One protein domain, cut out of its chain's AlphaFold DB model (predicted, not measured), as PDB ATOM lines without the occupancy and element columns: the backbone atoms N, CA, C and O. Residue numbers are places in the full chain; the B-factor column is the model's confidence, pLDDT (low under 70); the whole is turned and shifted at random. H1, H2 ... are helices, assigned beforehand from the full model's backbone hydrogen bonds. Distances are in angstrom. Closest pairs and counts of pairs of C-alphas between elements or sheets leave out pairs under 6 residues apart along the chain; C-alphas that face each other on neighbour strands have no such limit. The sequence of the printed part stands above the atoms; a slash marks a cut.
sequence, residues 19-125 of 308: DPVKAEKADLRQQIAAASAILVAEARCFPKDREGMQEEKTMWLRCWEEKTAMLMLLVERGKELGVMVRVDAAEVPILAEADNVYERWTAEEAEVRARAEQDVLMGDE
ATOM      1  N   ASP A  19     -40.568  -0.396  -9.973       91.81
ATOM      2  CA  ASP A  19     -39.342   0.336 -10.286       91.81
ATOM      3  C   ASP A  19     -39.619   1.303 -11.455       91.81
ATOM      4  O   ASP A  19     -40.009   0.837 -12.537       91.81
ATOM      5  N   PRO A  20     -39.449   2.624 -11.266       87.38
ATOM      6  CA  PRO A  20     -39.772   3.617 -12.285       87.38
ATOM      7  C   PRO A  20     -39.004   3.379 -13.589       87.38
ATOM      8  O   PRO A  20     -39.557   3.597 -14.666       87.38
ATOM      9  N   VAL A  21     -37.784   2.834 -13.520       89.12
ATOM     10  CA  VAL A  21     -36.983   2.505 -14.708       89.12
ATOM     11  C   VAL A  21     -37.617   1.355 -15.493       89.12
ATOM     12  O   VAL A  21     -37.644   1.369 -16.724       89.12
ATOM     13  N   LYS A  22     -38.166   0.347 -14.806       91.44
ATOM     14  CA  LYS A  22     -38.889  -0.748 -15.472       91.44
ATOM     15  C   LYS A  22     -40.186  -0.257 -16.102       91.44
ATOM     16  O   LYS A  22     -40.512  -0.706 -17.199       91.44
ATOM     17  N   ALA A  23     -40.897   0.646 -15.425       90.69
ATOM     18  CA  ALA A  23     -42.120   1.245 -15.948       90.69
ATOM     19  C   ALA A  23     -41.844   2.055 -17.226       90.69
ATOM     20  O   ALA A  23     -42.516   1.835 -18.230       90.69
ATOM     21  N   GLU A  24     -40.805   2.896 -17.233       91.50
ATOM     22  CA  GLU A  24     -40.414   3.678 -18.414       91.50
ATOM     23  C   GLU A  24     -40.001   2.788 -19.594       91.50
ATOM     24  O   GLU A  24     -40.436   3.009 -20.723       91.50
ATOM     25  N   LYS A  25     -39.219   1.726 -19.352       91.75
ATOM     26  CA  LYS A  25     -38.862   0.767 -20.412       91.75
ATOM     27  C   LYS A  25     -40.084   0.053 -20.991       91.75
ATOM     28  O   LYS A  25     -40.103  -0.238 -22.186       91.75
ATOM     29  N   ALA A  26     -41.067  -0.281 -20.155       91.44
ATOM     30  CA  ALA A  26     -42.293  -0.933 -20.605       91.44
ATOM     31  C   ALA A  26     -43.148   0.021 -21.451       91.44
ATOM     32  O   ALA A  26     -43.590  -0.363 -22.533       91.44
ATOM     33  N   ASP A  27     -43.301   1.264 -20.995       92.56
ATOM     34  CA  ASP A  27     -44.005   2.321 -21.720       92.56
ATOM     35  C   ASP A  27     -43.354   2.588 -23.085       92.56
ATOM     36  O   ASP A  27     -44.022   2.554 -24.117       92.56
ATOM     37  N   LEU A  28     -42.027   2.723 -23.128       92.44
ATOM     38  CA  LEU A  28     -41.309   2.955 -24.378       92.44
ATOM     39  C   LEU A  28     -41.447   1.789 -25.368       92.44
ATOM     40  O   LEU A  28     -41.625   2.016 -26.562       92.44
ATOM     41  N   ARG A  29     -41.427   0.536 -24.892       90.81
ATOM     42  CA  ARG A  29     -41.708  -0.635 -25.747       90.81
ATOM     43  C   ARG A  29     -43.100  -0.566 -26.361       90.81
ATOM     44  O   ARG A  29     -43.252  -0.887 -27.536       90.81
ATOM     45  N   GLN A  30     -44.094  -0.150 -25.580       92.31
ATOM     46  CA  GLN A  30     -45.461  -0.003 -26.062       92.31
ATOM     47  C   GLN A  30     -45.578   1.135 -27.081       92.31
ATOM     48  O   GLN A  30     -46.241   0.961 -28.100       92.31
ATOM     49  N   GLN A  31     -44.902   2.264 -26.852       91.38
ATOM     50  CA  GLN A  31     -44.858   3.370 -27.813       91.38
ATOM     51  C   GLN A  31     -44.205   2.954 -29.133       91.38
ATOM     52  O   GLN A  31     -44.743   3.250 -30.195       91.38
ATOM     53  N   ILE A  32     -43.085   2.229 -29.071       88.25
ATOM     54  CA  ILE A  32     -42.402   1.713 -30.261       88.25
ATOM     55  C   ILE A  32     -43.310   0.739 -31.014       88.25
ATOM     56  O   ILE A  32     -43.494   0.903 -32.213       88.25
ATOM     57  N   ALA A  33     -43.940  -0.214 -30.319       88.62
ATOM     58  CA  ALA A  33     -44.869  -1.154 -30.943       88.62
ATOM     59  C   ALA A  33     -46.060  -0.439 -31.607       88.62
ATOM     60  O   ALA A  33     -46.434  -0.767 -32.729       88.62
ATOM     61  N   ALA A  34     -46.627   0.576 -30.947       91.56
ATOM     62  CA  ALA A  34     -47.711   1.377 -31.512       91.56
ATOM     63  C   ALA A  34     -47.259   2.178 -32.745       91.56
ATOM     64  O   ALA A  34     -47.970   2.211 -33.748       91.56
ATOM     65  N   ALA A  35     -46.074   2.795 -32.699       88.12
ATOM     66  CA  ALA A  35     -45.505   3.532 -33.825       88.12
ATOM     67  C   ALA A  35     -45.202   2.612 -35.019       88.12
ATOM     68  O   ALA A  35     -45.541   2.960 -36.148       88.12
ATOM     69  N   SER A  36     -44.644   1.422 -34.772       85.25
ATOM     70  CA  SER A  36     -44.428   0.400 -35.801       85.25
ATOM     71  C   SER A  36     -45.744  -0.063 -36.426       85.25
ATOM     72  O   SER A  36     -45.847  -0.096 -37.648       85.25
ATOM     73  N   ALA A  37     -46.780  -0.328 -35.625       88.44
ATOM     74  CA  ALA A  37     -48.092  -0.719 -36.141       88.44
ATOM     75  C   ALA A  37     -48.732   0.377 -37.015       88.44
ATOM     76  O   ALA A  37     -49.320   0.071 -38.052       88.44
ATOM     77  N   ILE A  38     -48.584   1.653 -36.632       91.38
ATOM     78  CA  ILE A  38     -49.024   2.795 -37.451       91.38
ATOM     79  C   ILE A  38     -48.252   2.837 -38.774       91.38
ATOM     80  O   ILE A  38     -48.871   2.989 -39.822       91.38
ATOM     81  N   LEU A  39     -46.928   2.670 -38.741       89.31
ATOM     82  CA  LEU A  39     -46.101   2.675 -39.950       89.31
ATOM     83  C   LEU A  39     -46.478   1.524 -40.898       89.31
ATOM     84  O   LEU A  39     -46.621   1.731 -42.098       89.31
ATOM     85  N   VAL A  40     -46.731   0.326 -40.364       89.06
ATOM     86  CA  VAL A  40     -47.211  -0.830 -41.141       89.06
ATOM     87  C   VAL A  40     -48.602  -0.579 -41.731       89.06
ATOM     88  O   VAL A  40     -48.876  -0.995 -42.858       89.06
ATOM     89  N   ALA A  41     -49.497   0.087 -41.000       90.31
ATOM     90  CA  ALA A  41     -50.800   0.473 -41.536       90.31
ATOM     91  C   ALA A  41     -50.651   1.468 -42.698       90.31
ATOM     92  O   ALA A  41     -51.288   1.283 -43.732       90.31
ATOM     93  N   GLU A  42     -49.760   2.454 -42.568       88.88
ATOM     94  CA  GLU A  42     -49.472   3.429 -43.626       88.88
ATOM     95  C   GLU A  42     -48.850   2.764 -44.863       88.88
ATOM     96  O   GLU A  42     -49.273   3.035 -45.988       88.88
ATOM     97  N   ALA A  43     -47.924   1.817 -44.660       83.75
ATOM     98  CA  ALA A  43     -47.327   0.998 -45.720       83.75
ATOM     99  C   ALA A  43     -48.391   0.256 -46.540       83.75
ATOM    100  O   ALA A  43     -48.330   0.200 -47.765       83.75
ATOM    101  N   ARG A  44     -49.409  -0.297 -45.870       87.06
ATOM    102  CA  ARG A  44     -50.517  -1.006 -46.534       87.06
ATOM    103  C   ARG A  44     -51.452  -0.075 -47.302       87.06
ATOM    104  O   ARG A  44     -52.163  -0.542 -48.190       87.06
ATOM    105  N   CYS A  45     -51.467   1.205 -46.953       86.56
ATOM    106  CA  CYS A  45     -52.282   2.228 -47.596       86.56
ATOM    107  C   CYS A  45     -51.576   2.908 -48.776       86.56
ATOM    108  O   CYS A  45     -52.143   3.856 -49.321       86.56
ATOM    109  N   PHE A  46     -50.381   2.455 -49.185       84.31
ATOM    110  CA  PHE A  46     -49.660   3.104 -50.279       84.31
ATOM    111  C   PHE A  46     -50.531   3.143 -51.553       84.31
ATOM    112  O   PHE A  46     -51.150   2.134 -51.928       84.31
ATOM    113  N   PRO A  47     -50.635   4.305 -52.224       82.88
ATOM    114  CA  PRO A  47     -51.454   4.410 -53.416       82.88
ATOM    115  C   PRO A  47     -50.848   3.561 -54.532       82.88
ATOM    116  O   PRO A  47     -49.667   3.675 -54.855       82.88
ATOM    117  N   LYS A  48     -51.672   2.709 -55.156       86.25
ATOM    118  CA  LYS A  48     -51.251   1.994 -56.366       86.25
ATOM    119  C   LYS A  48     -50.808   3.010 -57.405       86.25
ATOM    120  O   LYS A  48     -51.543   3.955 -57.680       86.25
ATOM    121  N   ASP A  49     -49.650   2.751 -57.994       83.19
ATOM    122  CA  ASP A  49     -49.071   3.603 -59.016       83.19
ATOM    123  C   ASP A  49     -50.040   3.750 -60.197       83.19
ATOM    124  O   ASP A  49     -50.350   2.790 -60.910       83.19
ATOM    125  N   ARG A  50     -50.628   4.940 -60.308       86.62
ATOM    126  CA  ARG A  50     -51.609   5.323 -61.321       86.62
ATOM    127  C   ARG A  50     -51.350   6.769 -61.705       86.62
ATOM    128  O   ARG A  50     -51.074   7.608 -60.847       86.62
ATOM    129  N   GLU A  51     -51.468   7.045 -62.995       83.25
ATOM    130  CA  GLU A  51     -51.341   8.390 -63.542       83.25
ATOM    131  C   GLU A  51     -52.397   9.323 -62.921       83.25
ATOM    132  O   GLU A  51     -53.553   8.933 -62.741       83.25
ATOM    133  N   GLY A  52     -51.980  10.533 -62.540       86.94
ATOM    134  CA  GLY A  52     -52.841  11.530 -61.891       86.94
ATOM    135  C   GLY A  52     -52.896  11.486 -60.357       86.94
ATOM    136  O   GLY A  52     -53.536  12.353 -59.779       86.94
ATOM    137  N   MET A  53     -52.206  10.552 -59.691       90.38
ATOM    138  CA  MET A  53     -52.183  10.434 -58.216       90.38
ATOM    139  C   MET A  53     -51.026  11.207 -57.549       90.38
ATOM    140  O   MET A  53     -50.510  10.791 -56.510       90.38
ATOM    141  N   GLN A  54     -50.524  12.276 -58.174       87.88
ATOM    142  CA  GLN A  54     -49.304  12.945 -57.702       87.88
ATOM    143  C   GLN A  54     -49.495  13.569 -56.315       87.88
ATOM    144  O   GLN A  54     -48.612  13.460 -55.468       87.88
ATOM    145  N   GLU A  55     -50.659  14.168 -56.052       89.00
ATOM    146  CA  GLU A  55     -50.963  14.773 -54.754       89.00
ATOM    147  C   GLU A  55     -51.017  13.717 -53.643       89.00
ATOM    148  O   GLU A  55     -50.431  13.909 -52.575       89.00
ATOM    149  N   GLU A  56     -51.661  12.575 -53.895       91.06
ATOM    150  CA  GLU A  56     -51.727  11.460 -52.953       91.06
ATOM    151  C   GLU A  56     -50.353  10.840 -52.703       91.06
ATOM    152  O   GLU A  56     -50.031  10.548 -51.550       91.06
ATOM    153  N   LYS A  57     -49.526  10.681 -53.748       89.50
ATOM    154  CA  LYS A  57     -48.134  10.229 -53.607       89.50
ATOM    155  C   LYS A  57     -47.346  11.178 -52.707       89.50
ATOM    156  O   LYS A  57     -46.739  10.727 -51.741       89.50
ATOM    157  N   THR A  58     -47.404  12.488 -52.962       88.12
ATOM    158  CA  THR A  58     -46.693  13.490 -52.151       88.12
ATOM    159  C   THR A  58     -47.202  13.532 -50.707       88.12
ATOM    160  O   THR A  58     -46.404  13.658 -49.776       88.12
ATOM    161  N   MET A  59     -48.515  13.401 -50.483       90.69
ATOM    162  CA  MET A  59     -49.070  13.313 -49.127       90.69
ATOM    163  C   MET A  59     -48.607  12.049 -48.397       90.69
ATOM    164  O   MET A  59     -48.238  12.135 -47.225       90.69
ATOM    165  N   TRP A  60     -48.607  10.900 -49.078       92.81
ATOM    166  CA  TRP A  60     -48.154   9.637 -48.504       92.81
ATOM    167  C   TRP A  60     -46.657   9.673 -48.179       92.81
ATOM    168  O   TRP A  60     -46.294   9.319 -47.064       92.81
ATOM    169  N   LEU A  61     -45.805  10.186 -49.082       90.38
ATOM    170  CA  LEU A  61     -44.364  10.363 -48.837       90.38
ATOM    171  C   LEU A  61     -44.111  11.205 -47.582       90.38
ATOM    172  O   LEU A  61     -43.389  10.776 -46.686       90.38
ATOM    173  N   ARG A  62     -44.783  12.357 -47.460       90.81
ATOM    174  CA  ARG A  62     -44.656  13.211 -46.271       90.81
ATOM    175  C   ARG A  62     -45.095  12.489 -44.995       90.81
ATOM    176  O   ARG A  62     -44.425  12.580 -43.971       90.81
ATOM    177  N   CYS A  63     -46.219  11.770 -45.042       91.19
ATOM    178  CA  CYS A  63     -46.697  10.987 -43.902       91.19
ATOM    179  C   CYS A  63     -45.681   9.901 -43.516       91.19
ATOM    180  O   CYS A  63     -45.340   9.753 -42.341       91.19
ATOM    181  N   TRP A  64     -45.154   9.181 -44.506       90.88
ATOM    182  CA  TRP A  64     -44.147   8.141 -44.330       90.88
ATOM    183  C   TRP A  64     -42.877   8.676 -43.659       90.88
ATOM    184  O   TRP A  64     -42.426   8.106 -42.660       90.88
ATOM    185  N   GLU A  65     -42.346   9.803 -44.138       91.44
ATOM    186  CA  GLU A  65     -41.189  10.492 -43.552       91.44
ATOM    187  C   GLU A  65     -41.447  10.894 -42.094       91.44
ATOM    188  O   GLU A  65     -40.649  10.578 -41.207       91.44
ATOM    189  N   GLU A  66     -42.587  11.535 -41.814       92.62
ATOM    190  CA  GLU A  66     -42.959  11.972 -40.462       92.62
ATOM    191  C   GLU A  66     -43.058  10.789 -39.482       92.62
ATOM    192  O   GLU A  66     -42.556  10.858 -38.351       92.62
ATOM    193  N   LYS A  67     -43.690   9.683 -39.895       90.88
ATOM    194  CA  LYS A  67     -43.839   8.483 -39.052       90.88
ATOM    195  C   LYS A  67     -42.515   7.757 -38.848       90.88
ATOM    196  O   LYS A  67     -42.241   7.320 -37.726       90.88
ATOM    197  N   THR A  68     -41.692   7.665 -39.887       89.50
ATOM    198  CA  THR A  68     -40.368   7.037 -39.811       89.50
ATOM    199  C   THR A  68     -39.441   7.831 -38.893       89.50
ATOM    200  O   THR A  68     -38.809   7.248 -38.012       89.50
ATOM    201  N   ALA A  69     -39.434   9.163 -38.997       92.25
ATOM    202  CA  ALA A  69     -38.668  10.034 -38.106       92.25
ATOM    203  C   ALA A  69     -39.092   9.880 -36.634       92.25
ATOM    204  O   ALA A  69     -38.247   9.771 -35.740       92.25
ATOM    205  N   MET A  70     -40.401   9.803 -36.370       91.50
ATOM    206  CA  MET A  70     -40.924   9.547 -35.024       91.50
ATOM    207  C   MET A  70     -40.466   8.183 -34.483       91.50
ATOM    208  O   MET A  70     -40.052   8.090 -33.324       91.50
ATOM    209  N   LEU A  71     -40.524   7.129 -35.303       90.69
ATOM    210  CA  LEU A  71     -40.076   5.794 -34.908       90.69
ATOM    211  C   LEU A  71     -38.569   5.774 -34.613       90.69
ATOM    212  O   LEU A  71     -38.166   5.209 -33.598       90.69
ATOM    213  N   MET A  72     -37.753   6.431 -35.441       89.31
ATOM    214  CA  MET A  72     -36.303   6.543 -35.240       89.31
ATOM    215  C   MET A  72     -35.955   7.175 -33.889       89.31
ATOM    216  O   MET A  72     -35.160   6.607 -33.140       89.31
ATOM    217  N   LEU A  73     -36.627   8.269 -33.518       92.12
ATOM    218  CA  LEU A  73     -36.425   8.926 -32.223       92.12
ATOM    219  C   LEU A  73     -36.773   7.997 -31.047       92.12
ATOM    220  O   LEU A  73     -36.041   7.925 -30.055       92.12
ATOM    221  N   LEU A  74     -37.876   7.246 -31.148       91.44
ATOM    222  CA  LEU A  74     -38.261   6.275 -30.119       91.44
ATOM    223  C   LEU A  74     -37.256   5.119 -30.014       91.44
ATOM    224  O   LEU A  74     -36.934   4.682 -28.906       91.44
ATOM    225  N   VAL A  75     -36.748   4.634 -31.150       88.75
ATOM    226  CA  VAL A  75     -35.729   3.578 -31.216       88.75
ATOM    227  C   VAL A  75     -34.419   4.048 -30.577       88.75
ATOM    228  O   VAL A  75     -33.820   3.289 -29.813       88.75
ATOM    229  N   GLU A  76     -33.981   5.281 -30.835       91.50
ATOM    230  CA  GLU A  76     -32.780   5.871 -30.225       91.50
ATOM    231  C   GLU A  76     -32.903   5.981 -28.706       91.50
ATOM    232  O   GLU A  76     -32.068   5.429 -27.985       91.50
ATOM    233  N   ARG A  77     -34.007   6.551 -28.209       89.25
ATOM    234  CA  ARG A  77     -34.308   6.568 -26.768       89.25
ATOM    235  C   ARG A  77     -34.364   5.149 -26.187       89.25
ATOM    236  O   ARG A  77     -33.970   4.905 -25.045       89.25
ATOM    237  N   GLY A  78     -34.843   4.187 -26.978       88.38
ATOM    238  CA  GLY A  78     -34.866   2.771 -26.624       88.38
ATOM    239  C   GLY A  78     -33.466   2.217 -26.394       88.38
ATOM    240  O   GLY A  78     -33.223   1.588 -25.361       88.38
ATOM    241  N   LYS A  79     -32.530   2.504 -27.305       90.81
ATOM    242  CA  LYS A  79     -31.124   2.086 -27.200       90.81
ATOM    243  C   LYS A  79     -30.465   2.626 -25.931       90.81
ATOM    244  O   LYS A  79     -29.837   1.845 -25.219       90.81
ATOM    245  N   GLU A  80     -30.677   3.900 -25.600       90.44
ATOM    246  CA  GLU A  80     -30.150   4.523 -24.372       90.44
ATOM    247  C   GLU A  80     -30.638   3.813 -23.100       90.44
ATOM    248  O   GLU A  80     -29.880   3.600 -22.153       90.44
ATOM    249  N   LEU A  81     -31.896   3.365 -23.097       91.25
ATOM    250  CA  LEU A  81     -32.488   2.622 -21.983       91.25
ATOM    251  C   LEU A  81     -32.224   1.104 -22.049       91.25
ATOM    252  O   LEU A  81     -32.736   0.349 -21.211       91.25
ATOM    253  N   GLY A  82     -31.442   0.613 -23.014       92.31
ATOM    254  CA  GLY A  82     -31.199  -0.820 -23.215       92.31
ATOM    255  C   GLY A  82     -32.460  -1.601 -23.615       92.31
ATOM    256  O   GLY A  82     -32.602  -2.787 -23.303       92.31
ATOM    257  N   VAL A  83     -33.418  -0.930 -24.249       91.75
ATOM    258  CA  VAL A  83     -34.600  -1.526 -24.868       91.75
ATOM    259  C   VAL A  83     -34.252  -1.883 -26.309       91.75
ATOM    260  O   VAL A  83     -34.153  -1.028 -27.180       91.75
ATOM    261  N   MET A  84     -34.089  -3.178 -26.561       88.25
ATOM    262  CA  MET A  84     -33.982  -3.699 -27.920       88.25
ATOM    263  C   MET A  84     -35.361  -3.683 -28.580       88.25
ATOM    264  O   MET A  84     -36.292  -4.322 -28.082       88.25
ATOM    265  N   VAL A  85     -35.474  -2.976 -29.701       84.56
ATOM    266  CA  VAL A  85     -36.651  -3.019 -30.572       84.56
ATOM    267  C   VAL A  85     -36.600  -4.298 -31.390       84.56
ATOM    268  O   VAL A  85     -35.578  -4.617 -31.994       84.56
ATOM    269  N   ARG A  86     -37.696  -5.051 -31.379       85.88
ATOM    270  CA  ARG A  86     -37.884  -6.209 -32.250       85.88
ATOM    271  C   ARG A  86     -39.090  -5.916 -33.119       85.88
ATOM    272  O   ARG A  86     -40.187  -5.788 -32.591       85.88
ATOM    273  N   VAL A  87     -38.851  -5.778 -34.415       82.19
ATOM    274  CA  VAL A  87     -39.911  -5.768 -35.421       82.19
ATOM    275  C   VAL A  87     -40.341  -7.215 -35.638       82.19
ATOM    276  O   VAL A  87     -39.491  -8.113 -35.629       82.19
ATOM    277  N   ASP A  88     -41.643  -7.457 -35.773       88.12
ATOM    278  CA  ASP A  88     -42.141  -8.802 -36.052       88.12
ATOM    279  C   ASP A  88     -41.627  -9.264 -37.426       88.12
ATOM    280  O   ASP A  88     -41.619  -8.499 -38.392       88.12
ATOM    281  N   ALA A  89     -41.208 -10.525 -37.537       89.19
ATOM    282  CA  ALA A  89     -40.759 -11.098 -38.803       89.19
ATOM    283  C   ALA A  89     -41.835 -11.006 -39.903       89.19
ATOM    284  O   ALA A  89     -41.489 -10.929 -41.081       89.19
ATOM    285  N   ALA A  90     -43.120 -10.981 -39.531       88.31
ATOM    286  CA  ALA A  90     -44.229 -10.781 -40.461       88.31
ATOM    287  C   ALA A  90     -44.361  -9.329 -40.967       88.31
ATOM    288  O   ALA A  90     -44.928  -9.106 -42.036       88.31
ATOM    289  N   GLU A  91     -43.850  -8.343 -40.223       86.31
ATOM    290  CA  GLU A  91     -43.913  -6.915 -40.575       86.31
ATOM    291  C   GLU A  91     -42.732  -6.474 -41.446       86.31
ATOM    292  O   GLU A  91     -42.874  -5.552 -42.250       86.31
ATOM    293  N   VAL A  92     -41.587  -7.157 -41.335       86.12
ATOM    294  CA  VAL A  92     -40.363  -6.831 -42.087       86.12
ATOM    295  C   VAL A  92     -40.596  -6.743 -43.607       86.12
ATOM    296  O   VAL A  92     -40.176  -5.744 -44.187       86.12
ATOM    297  N   PRO A  93     -41.280  -7.698 -44.276       89.31
ATOM    298  CA  PRO A  93     -41.512  -7.605 -45.719       89.31
ATOM    299  C   PRO A  93     -42.369  -6.400 -46.121       89.31
ATOM    300  O   PRO A  93     -42.123  -5.803 -47.162       89.31
ATOM    301  N   ILE A  94     -43.347  -6.026 -45.289       86.69
ATOM    302  CA  ILE A  94     -44.275  -4.919 -45.566       86.69
ATOM    303  C   ILE A  94     -43.532  -3.585 -45.503       86.69
ATOM    304  O   ILE A  94     -43.691  -2.740 -46.380       86.69
ATOM    305  N   LEU A  95     -42.697  -3.407 -44.475       84.94
ATOM    306  CA  LEU A  95     -41.869  -2.212 -44.340       84.94
ATOM    307  C   LEU A  95     -40.840  -2.120 -45.470       84.94
ATOM    308  O   LEU A  95     -40.670  -1.047 -46.032       84.94
ATOM    309  N   ALA A  96     -40.215  -3.239 -45.851       89.44
ATOM    310  CA  ALA A  96     -39.263  -3.266 -46.959       89.44
ATOM    311  C   ALA A  96     -39.917  -2.914 -48.308       89.44
ATOM    312  O   ALA A  96     -39.312  -2.231 -49.128       89.44
ATOM    313  N   GLU A  97     -41.145  -3.369 -48.568       89.56
ATOM    314  CA  GLU A  97     -41.879  -3.002 -49.785       89.56
ATOM    315  C   GLU A  97     -42.193  -1.501 -49.827       89.56
ATOM    316  O   GLU A  97     -41.918  -0.853 -50.835       89.56
ATOM    317  N   ALA A  98     -42.701  -0.936 -48.729       83.75
ATOM    318  CA  ALA A  98     -42.991   0.494 -48.643       83.75
ATOM    319  C   ALA A  98     -41.728   1.364 -48.758       83.75
ATOM    320  O   ALA A  98     -41.767   2.388 -49.434       83.75
ATOM    321  N   ASP A  99     -40.607   0.928 -48.181       87.19
ATOM    322  CA  ASP A  99     -39.309   1.599 -48.307       87.19
ATOM    323  C   ASP A  99     -38.830   1.622 -49.770       87.19
ATOM    324  O   ASP A  99     -38.454   2.663 -50.300       87.19
ATOM    325  N   ASN A 100     -38.975   0.506 -50.492       90.44
ATOM    326  CA  ASN A 100     -38.670   0.460 -51.925       90.44
ATOM    327  C   ASN A 100     -39.563   1.397 -52.762       90.44
ATOM    328  O   ASN A 100     -39.103   1.963 -53.756       90.44
ATOM    329  N   VAL A 101     -40.846   1.533 -52.404       86.81
ATOM    330  CA  VAL A 101     -41.769   2.474 -53.066       86.81
ATOM    331  C   VAL A 101     -41.367   3.917 -52.768       86.81
ATOM    332  O   VAL A 101     -41.312   4.730 -53.692       86.81
ATOM    333  N   TYR A 102     -41.040   4.215 -51.510       88.25
ATOM    334  CA  TYR A 102     -40.546   5.517 -51.075       88.25
ATOM    335  C   TYR A 102     -39.285   5.930 -51.850       88.25
ATOM    336  O   TYR A 102     -39.263   7.011 -52.441       88.25
ATOM    337  N   GLU A 103     -38.280   5.056 -51.932       91.25
ATOM    338  CA  GLU A 103     -37.033   5.322 -52.664       91.25
ATOM    339  C   GLU A 103     -37.294   5.582 -54.155       91.25
ATOM    340  O   GLU A 103     -36.758   6.528 -54.739       91.25
ATOM    341  N   ARG A 104     -38.181   4.793 -54.778       91.56
ATOM    342  CA  ARG A 104     -38.554   4.980 -56.187       91.56
ATOM    343  C   ARG A 104     -39.210   6.338 -56.429       91.56
ATOM    344  O   ARG A 104     -38.791   7.051 -57.335       91.56
ATOM    345  N   TRP A 105     -40.227   6.697 -55.649       89.19
ATOM    346  CA  TRP A 105     -40.933   7.968 -55.845       89.19
ATOM    347  C   TRP A 105     -40.076   9.178 -55.475       89.19
ATOM    348  O   TRP A 105     -40.190  10.212 -56.126       89.19
ATOM    349  N   THR A 106     -39.173   9.042 -54.503       88.19
ATOM    350  CA  THR A 106     -38.184  10.083 -54.187       88.19
ATOM    351  C   THR A 106     -37.249  10.328 -55.374       88.19
ATOM    352  O   THR A 106     -36.976  11.479 -55.719       88.19
ATOM    353  N   ALA A 107     -36.799   9.265 -56.050       92.75
ATOM    354  CA  ALA A 107     -35.993   9.389 -57.263       92.75
ATOM    355  C   ALA A 107     -36.779  10.016 -58.430       92.75
ATOM    356  O   ALA A 107     -36.260  10.910 -59.100       92.75
ATOM    357  N   GLU A 108     -38.034   9.602 -58.644       90.06
ATOM    358  CA  GLU A 108     -38.927  10.203 -59.649       90.06
ATOM    359  C   GLU A 108     -39.142  11.703 -59.387       90.06
ATOM    360  O   GLU A 108     -39.045  12.519 -60.304       90.06
ATOM    361  N   GLU A 109     -39.391  12.097 -58.134       88.25
ATOM    362  CA  GLU A 109     -39.567  13.504 -57.769       88.25
ATOM    363  C   GLU A 109     -38.284  14.315 -57.997       88.25
ATOM    364  O   GLU A 109     -38.343  15.426 -58.530       88.25
ATOM    365  N   ALA A 110     -37.122  13.761 -57.642       92.25
ATOM    366  CA  ALA A 110     -35.834  14.398 -57.897       92.25
ATOM    367  C   ALA A 110     -35.581  14.602 -59.400       92.25
ATOM    368  O   ALA A 110     -35.114  15.669 -59.801       92.25
ATOM    369  N   GLU A 111     -35.936  13.625 -60.239       94.50
ATOM    370  CA  GLU A 111     -35.829  13.744 -61.696       94.50
ATOM    371  C   GLU A 111     -36.758  14.833 -62.249       94.50
ATOM    372  O   GLU A 111     -36.333  15.659 -63.060       94.50
ATOM    373  N   VAL A 112     -38.013  14.881 -61.789       90.12
ATOM    374  CA  VAL A 112     -38.975  15.919 -62.197       90.12
ATOM    375  C   VAL A 112     -38.477  17.311 -61.805       90.12
ATOM    376  O   VAL A 112     -38.545  18.231 -62.622       90.12
ATOM    377  N   ARG A 113     -37.933  17.474 -60.591       91.00
ATOM    378  CA  ARG A 113     -37.337  18.749 -60.155       91.00
ATOM    379  C   ARG A 113     -36.134  19.132 -61.013       91.00
ATOM    380  O   ARG A 113     -36.076  20.269 -61.469       91.00
ATOM    381  N   ALA A 114     -35.231  18.192 -61.294       95.06
ATOM    382  CA  ALA A 114     -34.060  18.450 -62.130       95.06
ATOM    383  C   ALA A 114     -34.449  18.904 -63.549       95.06
ATOM    384  O   ALA A 114     -33.853  19.837 -64.085       95.06
ATOM    385  N   ARG A 115     -35.485  18.295 -64.143       94.12
ATOM    386  CA  ARG A 115     -36.028  18.723 -65.444       94.12
ATOM    387  C   ARG A 115     -36.640  20.123 -65.375       94.12
ATOM    388  O   ARG A 115     -36.359  20.945 -66.236       94.12
ATOM    389  N   ALA A 116     -37.420  20.417 -64.335       93.25
ATOM    390  CA  ALA A 116     -38.009  21.742 -64.152       93.25
ATOM    391  C   ALA A 116     -36.939  22.838 -63.982       93.25
ATOM    392  O   ALA A 116     -37.069  23.921 -64.546       93.25
ATOM    393  N   GLU A 117     -35.865  22.559 -63.241       94.38
ATOM    394  CA  GLU A 117     -34.719  23.468 -63.104       94.38
ATOM    395  C   GLU A 117     -33.994  23.678 -64.441       94.38
ATOM    396  O   GLU A 117     -33.632  24.807 -64.777       94.38
ATOM    397  N   GLN A 118     -33.836  22.614 -65.235       95.06
ATOM    398  CA  GLN A 118     -33.270  22.693 -66.581       95.06
ATOM    399  C   GLN A 118     -34.136  23.543 -67.523       95.06
ATOM    400  O   GLN A 118     -33.597  24.365 -68.264       95.06
ATOM    401  N   ASP A 119     -35.460  23.391 -67.482       93.00
ATOM    402  CA  ASP A 119     -36.385  24.168 -68.315       93.00
ATOM    403  C   ASP A 119     -36.345  25.666 -67.971       93.00
ATOM    404  O   ASP A 119     -36.371  26.510 -68.871       93.00
ATOM    405  N   VAL A 120     -36.223  26.011 -66.683       93.12
ATOM    406  CA  VAL A 120     -36.032  27.403 -66.234       93.12
ATOM    407  C   VAL A 120     -34.724  27.972 -66.786       93.12
ATOM    408  O   VAL A 120     -34.718  29.078 -67.322       93.12
ATOM    409  N   LEU A 121     -33.636  27.198 -66.722       92.19
ATOM    410  CA  LEU A 121     -32.331  27.618 -67.235       92.19
ATOM    411  C   LEU A 121     -32.360  27.862 -68.755       92.19
ATOM    412  O   LEU A 121     -31.895  28.899 -69.227       92.19
ATOM    413  N   MET A 122     -32.959  26.945 -69.518       86.44
ATOM    414  CA  MET A 122     -33.093  27.066 -70.977       86.44
ATOM    415  C   MET A 122     -34.018  28.224 -71.393       86.44
ATOM    416  O   MET A 122     -33.845  28.812 -72.465       86.44
ATOM    417  N   GLY A 123     -35.015  28.560 -70.569       83.19
ATOM    418  CA  GLY A 123     -35.890  29.714 -70.785       83.19
ATOM    419  C   GLY A 123     -35.160  31.055 -70.651       83.19
ATOM    420  O   GLY A 123     -35.399  31.963 -71.453       83.19
ATOM    421  N   ASP A 124     -34.244  31.163 -69.689       76.31
ATOM    422  CA  ASP A 124     -33.467  32.382 -69.437       76.31
ATOM    423  C   ASP A 124     -32.412  32.650 -70.526       76.31
ATOM    424  O   ASP A 124     -32.227  33.803 -70.935       76.31
ATOM    425  N   GLU A 125     -31.754  31.609 -71.053       75.44
ATOM    426  CA  GLU A 125     -30.753  31.749 -72.126       75.44
ATOM    427  C   GLU A 125     -31.374  32.302 -73.422       75.44
ATOM    428  O   GLU A 125     -30.853  33.250 -74.020       75.44
TER     429      GLU A 125
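This is residues 19 to 125 of the 308 residues of an uncharacterized protein of Pisolithus tinctorius Marx 270 (UniProt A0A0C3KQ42). Two helices, H1 and H2, form a helical hairpin; a longer third helix, H3, packs with its early residues 94 to 98 on the last turns of H1, and its residues 110 to 125 stick out as an arm. The printed part has 107 residues with three named helices, H1, H2, H3, and no named strand: all helix. It is loose, with a radius of gyration of the C-alphas of 18.6 A, spanning 69 by 29 by 18 A.

H1, residues 20 to 44, touches H2, residues 54 to 80, at a shallow tilt of 21 degrees, opposite ways; their closest C-alphas, Ala 35 and Leu 71, are 6.0 A apart. H3, residues 92 to 125, touches H1 with residues 94 to 98 alone, and H1 touches H3 with residues 39 to 44 alone, at a steep tilt of 63 degrees, the same way; the closest C-alphas, those of Ala 43 and Ala 98, are 5.3 A apart. H2 and H3 are close but not clearly touching, the closest C-alphas, Leu 61 and Tyr 102, 6.6 A apart. In H1, H2 and H3 every O i to N i+4 pair is within hydrogen-bond range.

H1 begins at C-alpha 20 (-39.772, 3.617, -12.285) and is 36.2 A long; H2 is 39.4 A. H3, 49.8 A, ends at C-alpha 125 (-30.753, 31.749, -72.126).

The C-alphas farthest apart, Asp 19 and Glu 125, are 69.9 A apart. The H2 to H3 link is long. The printed part has no cut, and no printed residue is under 70 in pLDDT.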